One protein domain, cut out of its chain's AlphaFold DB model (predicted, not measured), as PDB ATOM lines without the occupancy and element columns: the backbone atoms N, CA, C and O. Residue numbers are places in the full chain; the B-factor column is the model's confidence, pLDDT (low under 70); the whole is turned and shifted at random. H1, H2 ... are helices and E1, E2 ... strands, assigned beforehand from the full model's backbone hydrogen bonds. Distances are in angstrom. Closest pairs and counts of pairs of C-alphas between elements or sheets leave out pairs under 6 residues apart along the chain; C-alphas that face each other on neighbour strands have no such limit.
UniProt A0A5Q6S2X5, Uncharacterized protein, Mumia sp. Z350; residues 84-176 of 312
ATOM      1  N   ASP A  84      -2.905 -13.309 -45.946       83.25
ATOM      2  CA  ASP A  84      -1.589 -13.819 -46.309       83.25
ATOM      3  C   ASP A  84      -1.469 -15.302 -45.906       83.25
ATOM      4  O   ASP A  84      -1.860 -15.727 -44.814       83.25
ATOM      5  N   VAL A  85      -0.951 -16.114 -46.825       84.31
ATOM      6  CA  VAL A  85      -0.710 -17.544 -46.653       84.31
ATOM      7  C   VAL A  85       0.755 -17.734 -46.287       84.31
ATOM      8  O   VAL A  85       1.629 -17.759 -47.152       84.31
ATOM      9  N   GLU A  86       1.013 -17.895 -44.995       86.94
ATOM     10  CA  GLU A  86       2.343 -18.223 -44.479       86.94
ATOM     11  C   GLU A  86       2.752 -19.641 -44.906       86.94
ATOM     12  O   GLU A  86       2.074 -20.638 -44.601       86.94
ATOM     13  N   LEU A  87       3.866 -19.723 -45.637       82.88
ATOM     14  CA  LEU A  87       4.429 -20.981 -46.124       82.88
ATOM     15  C   LEU A  87       5.307 -21.652 -45.074       82.88
ATOM     16  O   LEU A  87       5.329 -22.878 -44.990       82.88
ATOM     17  N   TRP A  88       6.015 -20.870 -44.261       86.19
ATOM     18  CA  TRP A  88       6.903 -21.390 -43.226       86.19
ATOM     19  C   TRP A  88       6.107 -22.094 -42.118       86.19
ATOM     20  O   TRP A  88       5.114 -21.572 -41.609       86.19
ATOM     21  N   ILE A  89       6.543 -23.301 -41.750       86.44
ATOM     22  CA  ILE A  89       6.001 -24.053 -40.610       86.44
ATOM     23  C   ILE A  89       6.968 -23.976 -39.432       86.44
ATOM     24  O   ILE A  89       6.548 -23.711 -38.308       86.44
ATOM     25  N   ARG A  90       8.236 -24.311 -39.686       86.19
ATOM     26  CA  ARG A  90       9.310 -24.385 -38.693       86.19
ATOM     27  C   ARG A  90      10.657 -24.543 -39.382       86.19
ATOM     28  O   ARG A  90      10.712 -24.998 -40.525       86.19
ATOM     29  N   ASP A  91      11.723 -24.318 -38.634       86.75
ATOM     30  CA  ASP A  91      13.066 -24.679 -39.073       86.75
ATOM     31  C   ASP A  91      13.293 -26.191 -38.945       86.75
ATOM     32  O   ASP A  91      12.668 -26.890 -38.125       86.75
ATOM     33  N   LEU A  92      14.159 -26.718 -39.807       84.75
ATOM     34  CA  LEU A  92      14.537 -28.124 -39.775       84.75
ATOM     35  C   LEU A  92      15.681 -28.316 -38.757       84.75
ATOM     36  O   LEU A  92      16.648 -27.557 -38.796       84.75
ATOM     37  N   PRO A  93      15.601 -29.306 -37.846       87.94
ATOM     38  CA  PRO A  93      16.667 -29.585 -36.889       87.94
ATOM     39  C   PRO A  93      18.016 -29.825 -37.589       87.94
ATOM     40  O   PRO A  93      18.010 -30.442 -38.657       87.94
ATOM     41  N   PRO A  94      19.159 -29.386 -37.025       87.69
ATOM     42  CA  PRO A  94      20.454 -29.422 -37.717       87.69
ATOM     43  C   PRO A  94      20.882 -30.812 -38.205       87.69
ATOM     44  O   PRO A  94      21.432 -30.958 -39.291       87.69
ATOM     45  N   ASP A  95      20.598 -31.843 -37.416       86.62
ATOM     46  CA  ASP A  95      20.828 -33.254 -37.724       86.62
ATOM     47  C   ASP A  95      19.957 -33.741 -38.892       86.62
ATOM     48  O   ASP A  95      20.449 -34.385 -39.820       86.62
ATOM     49  N   GLN A  96      18.674 -33.374 -38.897       89.94
ATOM     50  CA  GLN A  96      17.771 -33.671 -40.012       89.94
ATOM     51  C   GLN A  96      18.156 -32.888 -41.267       89.94
ATOM     52  O   GLN A  96      18.081 -33.423 -42.370       89.94
ATOM     53  N   ALA A  97      18.589 -31.640 -41.113       89.88
ATOM     54  CA  ALA A  97      19.025 -30.799 -42.212       89.88
ATOM     55  C   ALA A  97      20.295 -31.335 -42.877       89.88
ATOM     56  O   ALA A  97      20.336 -31.423 -44.101       89.88
ATOM     57  N   ALA A  98      21.277 -31.778 -42.088       90.50
ATOM     58  CA  ALA A  98      22.478 -32.446 -42.585       90.50
ATOM     59  C   ALA A  98      22.150 -33.757 -43.320       90.50
ATOM     60  O   ALA A  98      22.700 -34.025 -44.388       90.50
ATOM     61  N   ALA A  99      21.208 -34.550 -42.793       90.38
ATOM     62  CA  ALA A  99      20.761 -35.783 -43.440       90.38
ATOM     63  C   ALA A  99      20.069 -35.515 -44.786       90.38
ATOM     64  O   ALA A  99      20.384 -36.168 -45.778       90.38
ATOM     65  N   VAL A 100      19.166 -34.527 -44.842       90.25
ATOM     66  CA  VAL A 100      18.529 -34.111 -46.100       90.25
ATOM     67  C   VAL A 100      19.580 -33.589 -47.073       90.25
ATOM     68  O   VAL A 100      19.627 -34.064 -48.199       90.25
ATOM     69  N   ALA A 101      20.460 -32.681 -46.647       89.00
ATOM     70  CA  ALA A 101      21.512 -32.130 -47.497       89.00
ATOM     71  C   ALA A 101      22.445 -33.212 -48.060       89.00
ATOM     72  O   ALA A 101      22.784 -33.164 -49.241       89.00
ATOM     73  N   THR A 102      22.806 -34.208 -47.245       90.62
ATOM     74  CA  THR A 102      23.579 -35.373 -47.696       90.62
ATOM     75  C   THR A 102      22.846 -36.109 -48.810       90.62
ATOM     76  O   THR A 102      23.421 -36.295 -49.877       90.62
ATOM     77  N   GLU A 103      21.565 -36.440 -48.616       89.50
ATOM     78  CA  GLU A 103      20.766 -37.125 -49.642       89.50
ATOM     79  C   GLU A 103      20.668 -36.302 -50.940       89.50
ATOM     80  O   GLU A 103      20.718 -36.840 -52.048       89.50
ATOM     81  N   CYS A 104      20.565 -34.977 -50.825       83.31
ATOM     82  CA  CYS A 104      20.526 -34.079 -51.975       83.31
ATOM     83  C   CYS A 104      21.832 -34.140 -52.777       83.31
ATOM     84  O   CYS A 104      21.807 -34.317 -53.996       83.31
ATOM     85  N   VAL A 105      22.974 -34.051 -52.102       84.06
ATOM     86  CA  VAL A 105      24.297 -34.123 -52.733       84.06
ATOM     87  C   VAL A 105      24.527 -35.501 -53.359       84.06
ATOM     88  O   VAL A 105      24.979 -35.595 -54.502       84.06
ATOM     89  N   THR A 106      24.106 -36.576 -52.690       87.50
ATOM     90  CA  THR A 106      24.203 -37.929 -53.251       87.50
ATOM     91  C   THR A 106      23.288 -38.158 -54.445       87.50
ATOM     92  O   THR A 106      23.675 -38.861 -55.380       87.50
ATOM     93  N   SER A 107      22.111 -37.524 -54.482       81.75
ATOM     94  CA  SER A 107      21.164 -37.667 -55.598       81.75
ATOM     95  C   SER A 107      21.711 -37.152 -56.936       81.75
ATOM     96  O   SER A 107      21.312 -37.643 -57.992       81.75
ATOM     97  N   ILE A 108      22.672 -36.222 -56.902       76.75
ATOM     98  CA  ILE A 108      23.373 -35.702 -58.088       76.75
ATOM     99  C   ILE A 108      24.704 -36.425 -58.360       76.75
ATOM    100  O   ILE A 108      25.532 -35.941 -59.129       76.75
ATOM    101  N   GLY A 109      24.918 -37.592 -57.740       78.88
ATOM    102  CA  GLY A 109      26.068 -38.462 -57.989       78.88
ATOM    103  C   GLY A 109      27.344 -38.085 -57.234       78.88
ATOM    104  O   GLY A 109      28.402 -38.634 -57.543       78.88
ATOM    105  N   ARG A 110      27.275 -37.172 -56.256       80.25
ATOM    106  CA  ARG A 110      28.417 -36.840 -55.388       80.25
ATOM    107  C   ARG A 110      28.456 -37.779 -54.186       80.25
ATOM    108  O   ARG A 110      27.425 -38.189 -53.677       80.25
ATOM    109  N   SER A 111      29.643 -38.122 -53.703       75.00
ATOM    110  CA  SER A 111      29.810 -39.026 -52.551       75.00
ATOM    111  C   SER A 111      29.970 -38.303 -51.207       75.00
ATOM    112  O   SER A 111      30.252 -38.952 -50.200       75.00
ATOM    113  N   ALA A 112      29.838 -36.975 -51.180       75.94
ATOM    114  CA  ALA A 112      30.086 -36.176 -49.987       75.94
ATOM    115  C   ALA A 112      28.971 -36.343 -48.940       75.94
ATOM    116  O   ALA A 112      27.781 -36.322 -49.251       75.94
ATOM    117  N   THR A 113      29.380 -36.498 -47.678       82.44
ATOM    118  CA  THR A 113      28.481 -36.420 -46.521       82.44
ATOM    119  C   THR A 113      28.499 -34.998 -46.000       82.44
ATOM    120  O   THR A 113      29.567 -34.489 -45.669       82.44
ATOM    121  N   ILE A 114      27.323 -34.389 -45.899       84.88
ATOM    122  CA  ILE A 114      27.184 -33.009 -45.459       84.88
ATOM    123  C   ILE A 114      27.055 -32.961 -43.944       84.88
ATOM    124  O   ILE A 114      26.195 -33.618 -43.353       84.88
ATOM    125  N   VAL A 115      27.890 -32.146 -43.308       85.50
ATOM    126  CA  VAL A 115      27.785 -31.860 -41.872       85.50
ATOM    127  C   VAL A 115      26.902 -30.637 -41.624       85.50
ATOM    128  O   VAL A 115      26.758 -29.766 -42.475       85.50
ATOM    129  N   ALA A 116      26.318 -30.521 -40.428       81.31
ATOM    130  CA  ALA A 116      25.368 -29.444 -40.118       81.31
ATOM    131  C   ALA A 116      25.928 -28.023 -40.340       81.31
ATOM    132  O   ALA A 116      25.168 -27.123 -40.675       81.31
ATOM    133  N   SER A 117      27.241 -27.812 -40.191       82.94
ATOM    134  CA  SER A 117      27.890 -26.513 -40.430       82.94
ATOM    135  C   SER A 117      27.965 -26.104 -41.903       82.94
ATOM    136  O   SER A 117      28.228 -24.942 -42.196       82.94
ATOM    137  N   GLU A 118      27.773 -27.043 -42.827       83.62
ATOM    138  CA  GLU A 118      27.718 -26.781 -44.272       83.62
ATOM    139  C   GLU A 118      26.298 -26.425 -44.731       83.62
ATOM    140  O   GLU A 118      26.103 -25.909 -45.832       83.62
ATOM    141  N   VAL A 119      25.294 -26.657 -43.880       86.06
ATOM    142  CA  VAL A 119      23.915 -26.244 -44.128       86.06
ATOM    143  C   VAL A 119      23.784 -24.751 -43.836       86.06
ATOM    144  O   VAL A 119      23.873 -24.313 -42.691       86.06
ATOM    145  N   LEU A 120      23.536 -23.965 -44.880       84.25
ATOM    146  CA  LEU A 120      23.355 -22.517 -44.788       84.25
ATOM    147  C   LEU A 120      21.933 -22.138 -44.362       84.25
ATOM    148  O   LEU A 120      21.729 -21.120 -43.705       84.25
ATOM    149  N   SER A 121      20.941 -22.931 -44.769       84.50
ATOM    150  CA  SER A 121      19.528 -22.695 -44.467       84.50
ATOM    151  C   SER A 121      18.737 -23.994 -44.579       84.50
ATOM    152  O   SER A 121      18.982 -24.794 -45.481       84.50
ATOM    153  N   ALA A 122      17.793 -24.229 -43.666       87.69
ATOM    154  CA  ALA A 122      16.930 -25.403 -43.717       87.69
ATOM    155  C   ALA A 122      15.567 -25.130 -43.078       87.69
ATOM    156  O   ALA A 122      15.449 -24.921 -41.870       87.69
ATOM    157  N   GLN A 123      14.519 -25.182 -43.893       88.12
ATOM    158  CA  GLN A 123      13.161 -24.832 -43.488       88.12
ATOM    159  C   GLN A 123      12.157 -25.900 -43.901       88.12
ATOM    160  O   GLN A 123      12.284 -26.532 -44.948       88.12
ATOM    161  N   VAL A 124      11.119 -26.068 -43.088       88.25
ATOM    162  CA  VAL A 124       9.950 -26.878 -43.416       88.25
ATOM    163  C   VAL A 124       8.826 -25.954 -43.851       88.25
ATOM    164  O   VAL A 124       8.377 -25.092 -43.091       88.25
ATOM    165  N   GLN A 125       8.334 -26.181 -45.061       85.06
ATOM    166  CA  GLN A 125       7.264 -25.415 -45.666       85.06
ATOM    167  C   GLN A 125       5.982 -26.223 -45.832       85.06
ATOM    168  O   GLN A 125       5.966 -27.442 -46.041       85.06
ATOM    169  N   ARG A 126       4.866 -25.504 -45.756       82.62
ATOM    170  CA  ARG A 126       3.538 -26.005 -46.069       82.62
ATOM    171  C   ARG A 126       3.483 -26.378 -47.538       82.62
ATOM    172  O   ARG A 126       3.695 -25.546 -48.411       82.62
ATOM    173  N   SER A 127       3.066 -27.610 -47.809       76.88
ATOM    174  CA  SER A 127       2.728 -27.974 -49.175       76.88
ATOM    175  C   SER A 127       1.420 -27.318 -49.596       76.88
ATOM    176  O   SER A 127       0.384 -27.472 -48.944       76.88
ATOM    177  N   LEU A 128       1.462 -26.627 -50.732       73.88
ATOM    178  CA  LEU A 128       0.274 -26.100 -51.398       73.88
ATOM    179  C   LEU A 128      -0.419 -27.167 -52.265       73.88
ATOM    180  O   LEU A 128      -1.476 -26.911 -52.851       73.88
ATOM    181  N   LEU A 129       0.150 -28.376 -52.360       70.38
ATOM    182  CA  LEU A 129      -0.402 -29.521 -53.084       70.38
ATOM    183  C   LEU A 129      -1.310 -30.355 -52.179       70.38
ATOM    184  O   LEU A 129      -0.879 -30.935 -51.184       70.38
ATOM    185  N   ARG A 130      -2.594 -30.454 -52.544       67.69
ATOM    186  CA  ARG A 130      -3.566 -31.263 -51.800       67.69
ATOM    187  C   ARG A 130      -3.071 -32.708 -51.692       67.69
ATOM    188  O   ARG A 130      -2.826 -33.351 -52.705       67.69
ATOM    189  N   GLY A 131      -2.984 -33.218 -50.464       68.06
ATOM    190  CA  GLY A 131      -2.563 -34.595 -50.189       68.06
ATOM    191  C   GLY A 131      -1.048 -34.820 -50.211       68.06
ATOM    192  O   GLY A 131      -0.614 -35.923 -49.882       68.06
ATOM    193  N   ARG A 132      -0.246 -33.796 -50.531       71.50
ATOM    194  CA  ARG A 132       1.208 -33.841 -50.371       71.50
ATOM    195  C   ARG A 132       1.569 -33.406 -48.948       71.50
ATOM    196  O   ARG A 132       0.904 -32.562 -48.347       71.50
ATOM    197  N   ALA A 133       2.567 -34.069 -48.384       81.94
ATOM    198  CA  ALA A 133       3.112 -33.723 -47.079       81.94
ATOM    199  C   ALA A 133       4.006 -32.478 -47.185       81.94
ATOM    200  O   ALA A 133       4.277 -32.015 -48.291       81.94
ATOM    201  N   ALA A 134       4.409 -31.921 -46.041       86.44
ATOM    202  CA  ALA A 134       5.284 -30.753 -45.986       86.44
ATOM    203  C   ALA A 134       6.595 -30.987 -46.754       86.44
ATOM    204  O   ALA A 134       7.070 -32.121 -46.858       86.44
ATOM    205  N   THR A 135       7.168 -29.902 -47.253       85.50
ATOM    206  CA  THR A 135       8.401 -29.919 -48.037       85.50
ATOM    207  C   THR A 135       9.519 -29.306 -47.203       85.50
ATOM    208  O   THR A 135       9.327 -28.251 -46.604       85.50
ATOM    209  N   ALA A 136      10.669 -29.960 -47.130       87.44
ATOM    210  CA  ALA A 136      11.896 -29.365 -46.631       87.44
ATOM    211  C   ALA A 136      12.619 -28.664 -47.783       87.44
ATOM    212  O   ALA A 136      12.820 -29.264 -48.838       87.44
ATOM    213  N   ILE A 137      13.013 -27.415 -47.559       85.88
ATOM    214  CA  ILE A 137      13.922 -26.681 -48.434       85.88
ATOM    215  C   ILE A 137      15.239 -26.542 -47.689       85.88
ATOM    216  O   ILE A 137      15.264 -25.962 -46.601       85.88
ATOM    217  N   VAL A 138      16.308 -27.097 -48.253       87.69
ATOM    218  CA  VAL A 138      17.642 -27.096 -47.646       87.69
ATOM    219  C   VAL A 138      18.639 -26.483 -48.613       87.69
ATOM    220  O   VAL A 138      18.665 -26.829 -49.791       87.69
ATOM    221  N   ILE A 139      19.451 -25.568 -48.105       85.56
ATOM    222  CA  ILE A 139      20.502 -24.879 -48.839       85.56
ATOM    223  C   ILE A 139      21.818 -25.226 -48.174       85.56
ATOM    224  O   ILE A 139      21.994 -25.013 -46.973       85.56
ATOM    225  N   VAL A 140      22.731 -25.774 -48.959       86.81
ATOM    226  CA  VAL A 140      24.002 -26.313 -48.490       86.81
ATOM    227  C   VAL A 140      25.137 -25.734 -49.314       86.81
ATOM    228  O   VAL A 140      25.011 -25.585 -50.528       86.81
ATOM    229  N   LYS A 141      26.255 -25.429 -48.659       85.44
ATOM    230  CA  LYS A 141      27.523 -25.188 -49.334       85.44
ATOM    231  C   LYS A 141      28.316 -26.485 -49.353       85.44
ATOM    232  O   LYS A 141      28.774 -26.940 -48.311       85.44
ATOM    233  N   ASP A 142      28.475 -27.064 -50.532       81.44
ATOM    234  CA  ASP A 142      29.346 -28.212 -50.730       81.44
ATOM    235  C   ASP A 142      30.801 -27.761 -50.543       81.44
ATOM    236  O   ASP A 142      31.320 -26.931 -51.295       81.44
ATOM    237  N   SER A 143      31.456 -28.269 -49.501       78.50
ATOM    238  CA  SER A 143      32.822 -27.885 -49.147       78.50
ATOM    239  C   SER A 143      33.871 -28.446 -50.109       78.50
ATOM    240  O   SER A 143      34.947 -27.857 -50.226       78.50
ATOM    241  N   GLU A 144      33.564 -29.529 -50.829       79.25
ATOM    242  CA  GLU A 144      34.471 -30.150 -51.796       79.25
ATOM    243  C   GLU A 144      34.570 -29.316 -53.076       79.25
ATOM    244  O   GLU A 144      35.658 -29.072 -53.601       79.25
ATOM    245  N   THR A 145      33.427 -28.842 -53.571       76.81
ATOM    246  CA  THR A 145      33.344 -28.089 -54.833       76.81
ATOM    247  C   THR A 145      33.303 -26.575 -54.632       76.81
ATOM    248  O   THR A 145      33.570 -25.813 -55.563       76.81
ATOM    249  N   GLY A 146      32.983 -26.120 -53.418       78.00
ATOM    250  CA  GLY A 146      32.720 -24.719 -53.097       78.00
ATOM    251  C   GLY A 146      31.380 -24.205 -53.631       78.00
ATOM    252  O   GLY A 146      31.104 -23.010 -53.509       78.00
ATOM    253  N   GLU A 147      30.560 -25.072 -54.230       78.81
ATOM    254  CA  GLU A 147      29.262 -24.715 -54.794       78.81
ATOM    255  C   GLU A 147      28.179 -24.629 -53.720       78.81
ATOM    256  O   GLU A 147      28.203 -25.333 -52.714       78.81
ATOM    257  N   THR A 148      27.189 -23.776 -53.958       80.25
ATOM    258  CA  THR A 148      25.981 -23.706 -53.137       80.25
ATOM    259  C   THR A 148      24.865 -24.436 -53.862       80.25
ATOM    260  O   THR A 148      24.590 -24.145 -55.021       80.25
ATOM    261  N   LEU A 149      24.219 -25.386 -53.196       78.75
ATOM    262  CA  LEU A 149      23.145 -26.199 -53.750       78.75
ATOM    263  C   LEU A 149      21.851 -25.948 -52.979       78.75
ATOM    264  O   LEU A 149      21.850 -25.874 -51.750       78.75
ATOM    265  N   GLY A 150      20.746 -25.837 -53.708       80.75
ATOM    266  CA  GLY A 150      19.396 -25.798 -53.157       80.75
ATOM    267  C   GLY A 150      18.704 -27.128 -53.391       80.75
ATOM    268  O   GLY A 150      18.807 -27.694 -54.479       80.75
ATOM    269  N   CYS A 151      17.997 -27.613 -52.380       80.62
ATOM    270  CA  CYS A 151      17.309 -28.888 -52.418       80.62
ATOM    271  C   CYS A 151      15.865 -28.771 -51.947       80.62
ATOM    272  O   CYS A 151      15.590 -28.208 -50.886       80.62
ATOM    273  N   GLU A 152      14.960 -29.362 -52.722       83.75
ATOM    274  CA  GLU A 152      13.568 -29.586 -52.358       83.75
ATOM    275  C   GLU A 152      13.378 -31.064 -52.008       83.75
ATOM    276  O   GLU A 152      13.676 -31.948 -52.815       83.75
ATOM    277  N   ALA A 153      12.859 -31.343 -50.815       84.94
ATOM    278  CA  ALA A 153      12.619 -32.702 -50.358       84.94
ATOM    279  C   ALA A 153      11.238 -32.862 -49.718       84.94
ATOM    280  O   ALA A 153      10.861 -32.133 -48.801       84.94
ATOM    281  N   THR A 154      10.476 -33.867 -50.140       86.38
ATOM    282  CA  THR A 154       9.198 -34.200 -49.507       86.38
ATOM    283  C   THR A 154       9.461 -34.907 -48.180       86.38
ATOM    284  O   THR A 154      10.184 -35.905 -48.112       86.38
ATOM    285  N   LEU A 155       8.804 -34.442 -47.118       86.31
ATOM    286  CA  LEU A 155       8.788 -35.116 -45.823       86.31
ATOM    287  C   LEU A 155       7.599 -36.079 -45.726       86.31
ATOM    288  O   LEU A 155       6.588 -35.959 -46.411       86.31
ATOM    289  N   THR A 156       7.686 -37.063 -44.848       85.31
ATOM    290  CA  THR A 156       6.548 -37.875 -44.412       85.31
ATOM    291  C   THR A 156       5.664 -37.071 -43.451       85.31
ATOM    292  O   THR A 156       6.070 -36.040 -42.917       85.31
ATOM    293  N   LYS A 157       4.453 -37.562 -43.147       77.62
ATOM    294  CA  LYS A 157       3.600 -36.951 -42.103       77.62
ATOM    295  C   LYS A 157       4.269 -36.922 -40.723       77.62
ATOM    296  O   LYS A 157       3.948 -36.052 -39.924       77.62
ATOM    297  N   ALA A 158       5.176 -37.862 -40.461       78.31
ATOM    298  CA  ALA A 158       5.964 -37.929 -39.234       78.31
ATOM    299  C   ALA A 158       7.188 -36.991 -39.250       78.31
ATOM    300  O   ALA A 158       7.921 -36.932 -38.270       78.31
ATOM    301  N   GLY A 159       7.425 -36.264 -40.348       75.38
ATOM    302  CA  GLY A 159       8.538 -35.324 -40.487       75.38
ATOM    303  C   GLY A 159       9.855 -35.937 -40.965       75.38
ATOM    304  O   GLY A 159      10.799 -35.189 -41.181       75.38
ATOM    305  N   ALA A 160       9.930 -37.256 -41.174       83.69
ATOM    306  CA  ALA A 160      11.111 -37.908 -41.752       83.69
ATOM    307  C   ALA A 160      11.221 -37.649 -43.262       83.69
ATOM    308  O   ALA A 160      10.190 -37.542 -43.926       83.69
ATOM    309  N   LEU A 161      12.438 -37.612 -43.809       85.31
ATOM    310  CA  LEU A 161      12.680 -37.513 -45.251       85.31
ATOM    311  C   LEU A 161      12.001 -38.674 -45.998       85.31
ATOM    312  O   LEU A 161      12.133 -39.832 -45.607       85.31
ATOM    313  N   ARG A 162      11.252 -38.359 -47.061       86.38
ATOM    314  CA  ARG A 162      10.628 -39.358 -47.940       86.38
ATOM    315  C   ARG A 162      11.364 -39.488 -49.266       86.38
ATOM    316  O   ARG A 162      11.564 -40.605 -49.727       86.38
ATOM    317  N   ALA A 163      11.648 -38.361 -49.906       84.94
ATOM    318  CA  ALA A 163      12.294 -38.307 -51.208       84.94
ATOM    319  C   ALA A 163      12.892 -36.919 -51.431       84.94
ATOM    320  O   ALA A 163      12.323 -35.925 -50.971       84.94
ATOM    321  N   VAL A 164      13.996 -36.871 -52.168       81.69
ATOM    322  CA  VAL A 164      14.492 -35.642 -52.789       81.69
ATOM    323  C   VAL A 164      13.720 -35.442 -54.088       81.69
ATOM    324  O   VAL A 164      13.690 -36.327 -54.942       81.69
ATOM    325  N   ASP A 165      13.049 -34.302 -54.203       74.88
ATOM    326  CA  ASP A 165      12.230 -33.950 -55.362       74.88
ATOM    327  C   ASP A 165      13.025 -33.146 -56.399       74.88
ATOM    328  O   ASP A 165      12.718 -33.206 -57.590       74.88
ATOM    329  N   GLY A 166      14.058 -32.415 -55.967       73.00
ATOM    330  CA  GLY A 166      14.927 -31.665 -56.866       73.00
ATOM    331  C   GLY A 166      16.152 -31.076 -56.174       73.00
ATOM    332  O   GLY A 166      16.110 -30.740 -54.992       73.00
ATOM    333  N   VAL A 167      17.234 -30.933 -56.939       73.56
ATOM    334  CA  VAL A 167      18.499 -30.312 -56.522       73.56
ATOM    335  C   VAL A 167      18.996 -29.432 -57.658       73.56
ATOM    336  O   VAL A 167      18.915 -29.837 -58.817       73.56
ATOM    337  N   ALA A 168      19.511 -28.243 -57.352       70.69
ATOM    338  CA  ALA A 168      20.230 -27.458 -58.351       70.69
ATOM    339  C   ALA A 168      21.270 -26.522 -57.734       70.69
ATOM    340  O   ALA A 168      21.227 -26.205 -56.543       70.69
ATOM    341  N   SER A 169      22.211 -26.103 -58.579       69.50
ATOM    342  CA  SER A 169      23.293 -25.193 -58.214       69.50
ATOM    343  C   SER A 169      22.792 -23.752 -58.163       69.50
ATOM    344  O   SER A 169      22.187 -23.256 -59.109       69.50
ATOM    345  N   MET A 170      23.030 -23.101 -57.031       64.75
ATOM    346  CA  MET A 170      22.588 -21.747 -56.698       64.75
ATOM    347  C   MET A 170      23.744 -20.772 -56.494       64.75
ATOM    348  O   MET A 170      23.479 -19.641 -56.118       64.75
ATOM    349  N   GLY A 171      24.992 -21.216 -56.654       64.19
ATOM    350  CA  GLY A 171      26.180 -20.379 -56.497       64.19
ATOM    351  C   GLY A 171      27.473 -21.183 -56.609       64.19
ATOM    352  O   GLY A 171      27.472 -22.403 -56.447       64.19
ATOM    353  N   GLY A 172      28.591 -20.505 -56.882       61.44
ATOM    354  CA  GLY A 172      29.907 -21.128 -57.077       61.44
ATOM    355  C   GLY A 172      30.327 -21.247 -58.547       61.44
ATOM    356  O   GLY A 172      29.730 -20.650 -59.444       61.44
ATOM    357  N   ARG A 173      31.412 -21.988 -58.804       51.06
ATOM    358  CA  ARG A 173      32.085 -22.037 -60.114       51.06
ATOM    359  C   ARG A 173      31.211 -22.736 -61.169       51.06
ATOM    360  O   ARG A 173      31.299 -23.942 -61.336       51.06
ATOM    361  N   GLY A 174      30.426 -21.962 -61.919       47.12
ATOM    362  CA  GLY A 174      29.527 -22.459 -62.972       47.12
ATOM    363  C   GLY A 174      28.059 -22.058 -62.797       47.12
ATOM    364  O   GLY A 174      27.272 -22.285 -63.713       47.12
ATOM    365  N   SER A 175      27.696 -21.440 -61.669       51.34
ATOM    366  CA  SER A 175      26.394 -20.787 -61.487       51.34
ATOM    367  C   SER A 175      26.418 -19.369 -62.073       51.34
ATOM    368  O   SER A 175      27.476 -18.733 -62.071       51.34
ATOM    369  N   LYS A 176      25.280 -18.867 -62.580       47.59
ATOM    370  CA  LYS A 176      25.168 -17.457 -62.987       47.59
ATOM    371  C   LYS A 176      24.816 -16.536 -61.814       47.59
ATOM    372  O   LYS A 176      24.788 -15.324 -62.011       47.59
TER     373      LYS A 176
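This is residues 84 to 176 of the 312 residues of an uncharacterized protein of Mumia sp. Z350 (UniProt A0A5Q6S2X5). One twisted sheet of five strands, E1 to E5, curls round a single helix, H1, which packs on one face of it; the opposite face has no named helix. The helix stretches over E2, E3, E4 and E5, while the short edge strand E1 hardly reaches it, and the long edge strand E5 bends sharply on the other side of the sheet. The printed part has 93 residues with one named helix and five named strands, in the order E1, H1, E2, E3, E4, E5 along the chain; the sheet runs E1, E2, E3, E4, E5, all antiparallel, and the class is mixed, helices and strands. The whole is compact, with a radius of gyration of the C-alphas of 12.9 A, and its C-alphas span 37 by 26 by 21 A along the three main axes.

The sheet begins with E1, residues 88 to 91, a short strand whose C-alpha 88 is at (6.903, -21.390, -43.226). E2 is residues 119 to 125, 16.7 A from first to last C-alpha. E3 is residues 135 to 141, 19.7 A long, and E4 is residues 148 to 155, 21.9 A long. E5, residues 161 to 171, is the longest strand at 11 residues; it measures 24.5 A from first to last C-alpha and ends with C-alpha 171 at (26.180, -20.379, -56.497). H1, residues 94 to 107, is 19.7 A long and starts with C-alpha 94 at (20.454, -29.422, -37.717).

E2, E3, E4 and E5 form a meander, each strand the antiparallel neighbour of the one before, and E2 and E3, E3 and E4, and E4 and E5 are hairpins. E3 and E4 stand at 158 degrees between their directions, with N 136 and O 153 at 2.7 A and N 151 and O 138 at 2.8 A, within hydrogen-bond range. E2 and E3 stand at 171 degrees, with N 120 and O 139 at 2.8 A. E4 and E5 stand at 162 degrees, with N 152 and O 166 at 2.9 A and N 165 and O 152 at 2.8 A; E5 bends by 64 degrees at residue 165. E1 is the antiparallel neighbour of E2 at 141 degrees, with N 124 and O 90 at 2.8 A. E1 and E5 are the edge strands and are apart from each other. From edge to edge the strands' lines turn by 87 degrees. H1 is on this sheet, the two making two layers, a helix on one face of a sheet. The closest C-alphas of H1 and E5 are those of Cys 104 and Val 167, 6.2 A apart. Those of H1 and E3 are Ala 101 and Val 138, at 6.4 A, and those of H1 and E2 are Ala 97 and Ala 122, at 6.0 A. In H1 every O i to N i+4 pair is within hydrogen-bond range.

The two C-alphas farthest apart in the domain are those of Asp 84 and Ser 111, at 40.7 A, and the outline is rounded. The printed part has no cut. The link from H1 to E2, 11 residues, is long; those from E1 to H1 and from E4 to E5 are tight, and those from E2 to E3 and from E3 to E4 are short. The mean pLDDT of the printed part is 80.5. The model's confidence is under 70 at residues 130 to 131, in the link between E2 and E3, and at residues 169 to 176, of which 169 to 171 belong to E5.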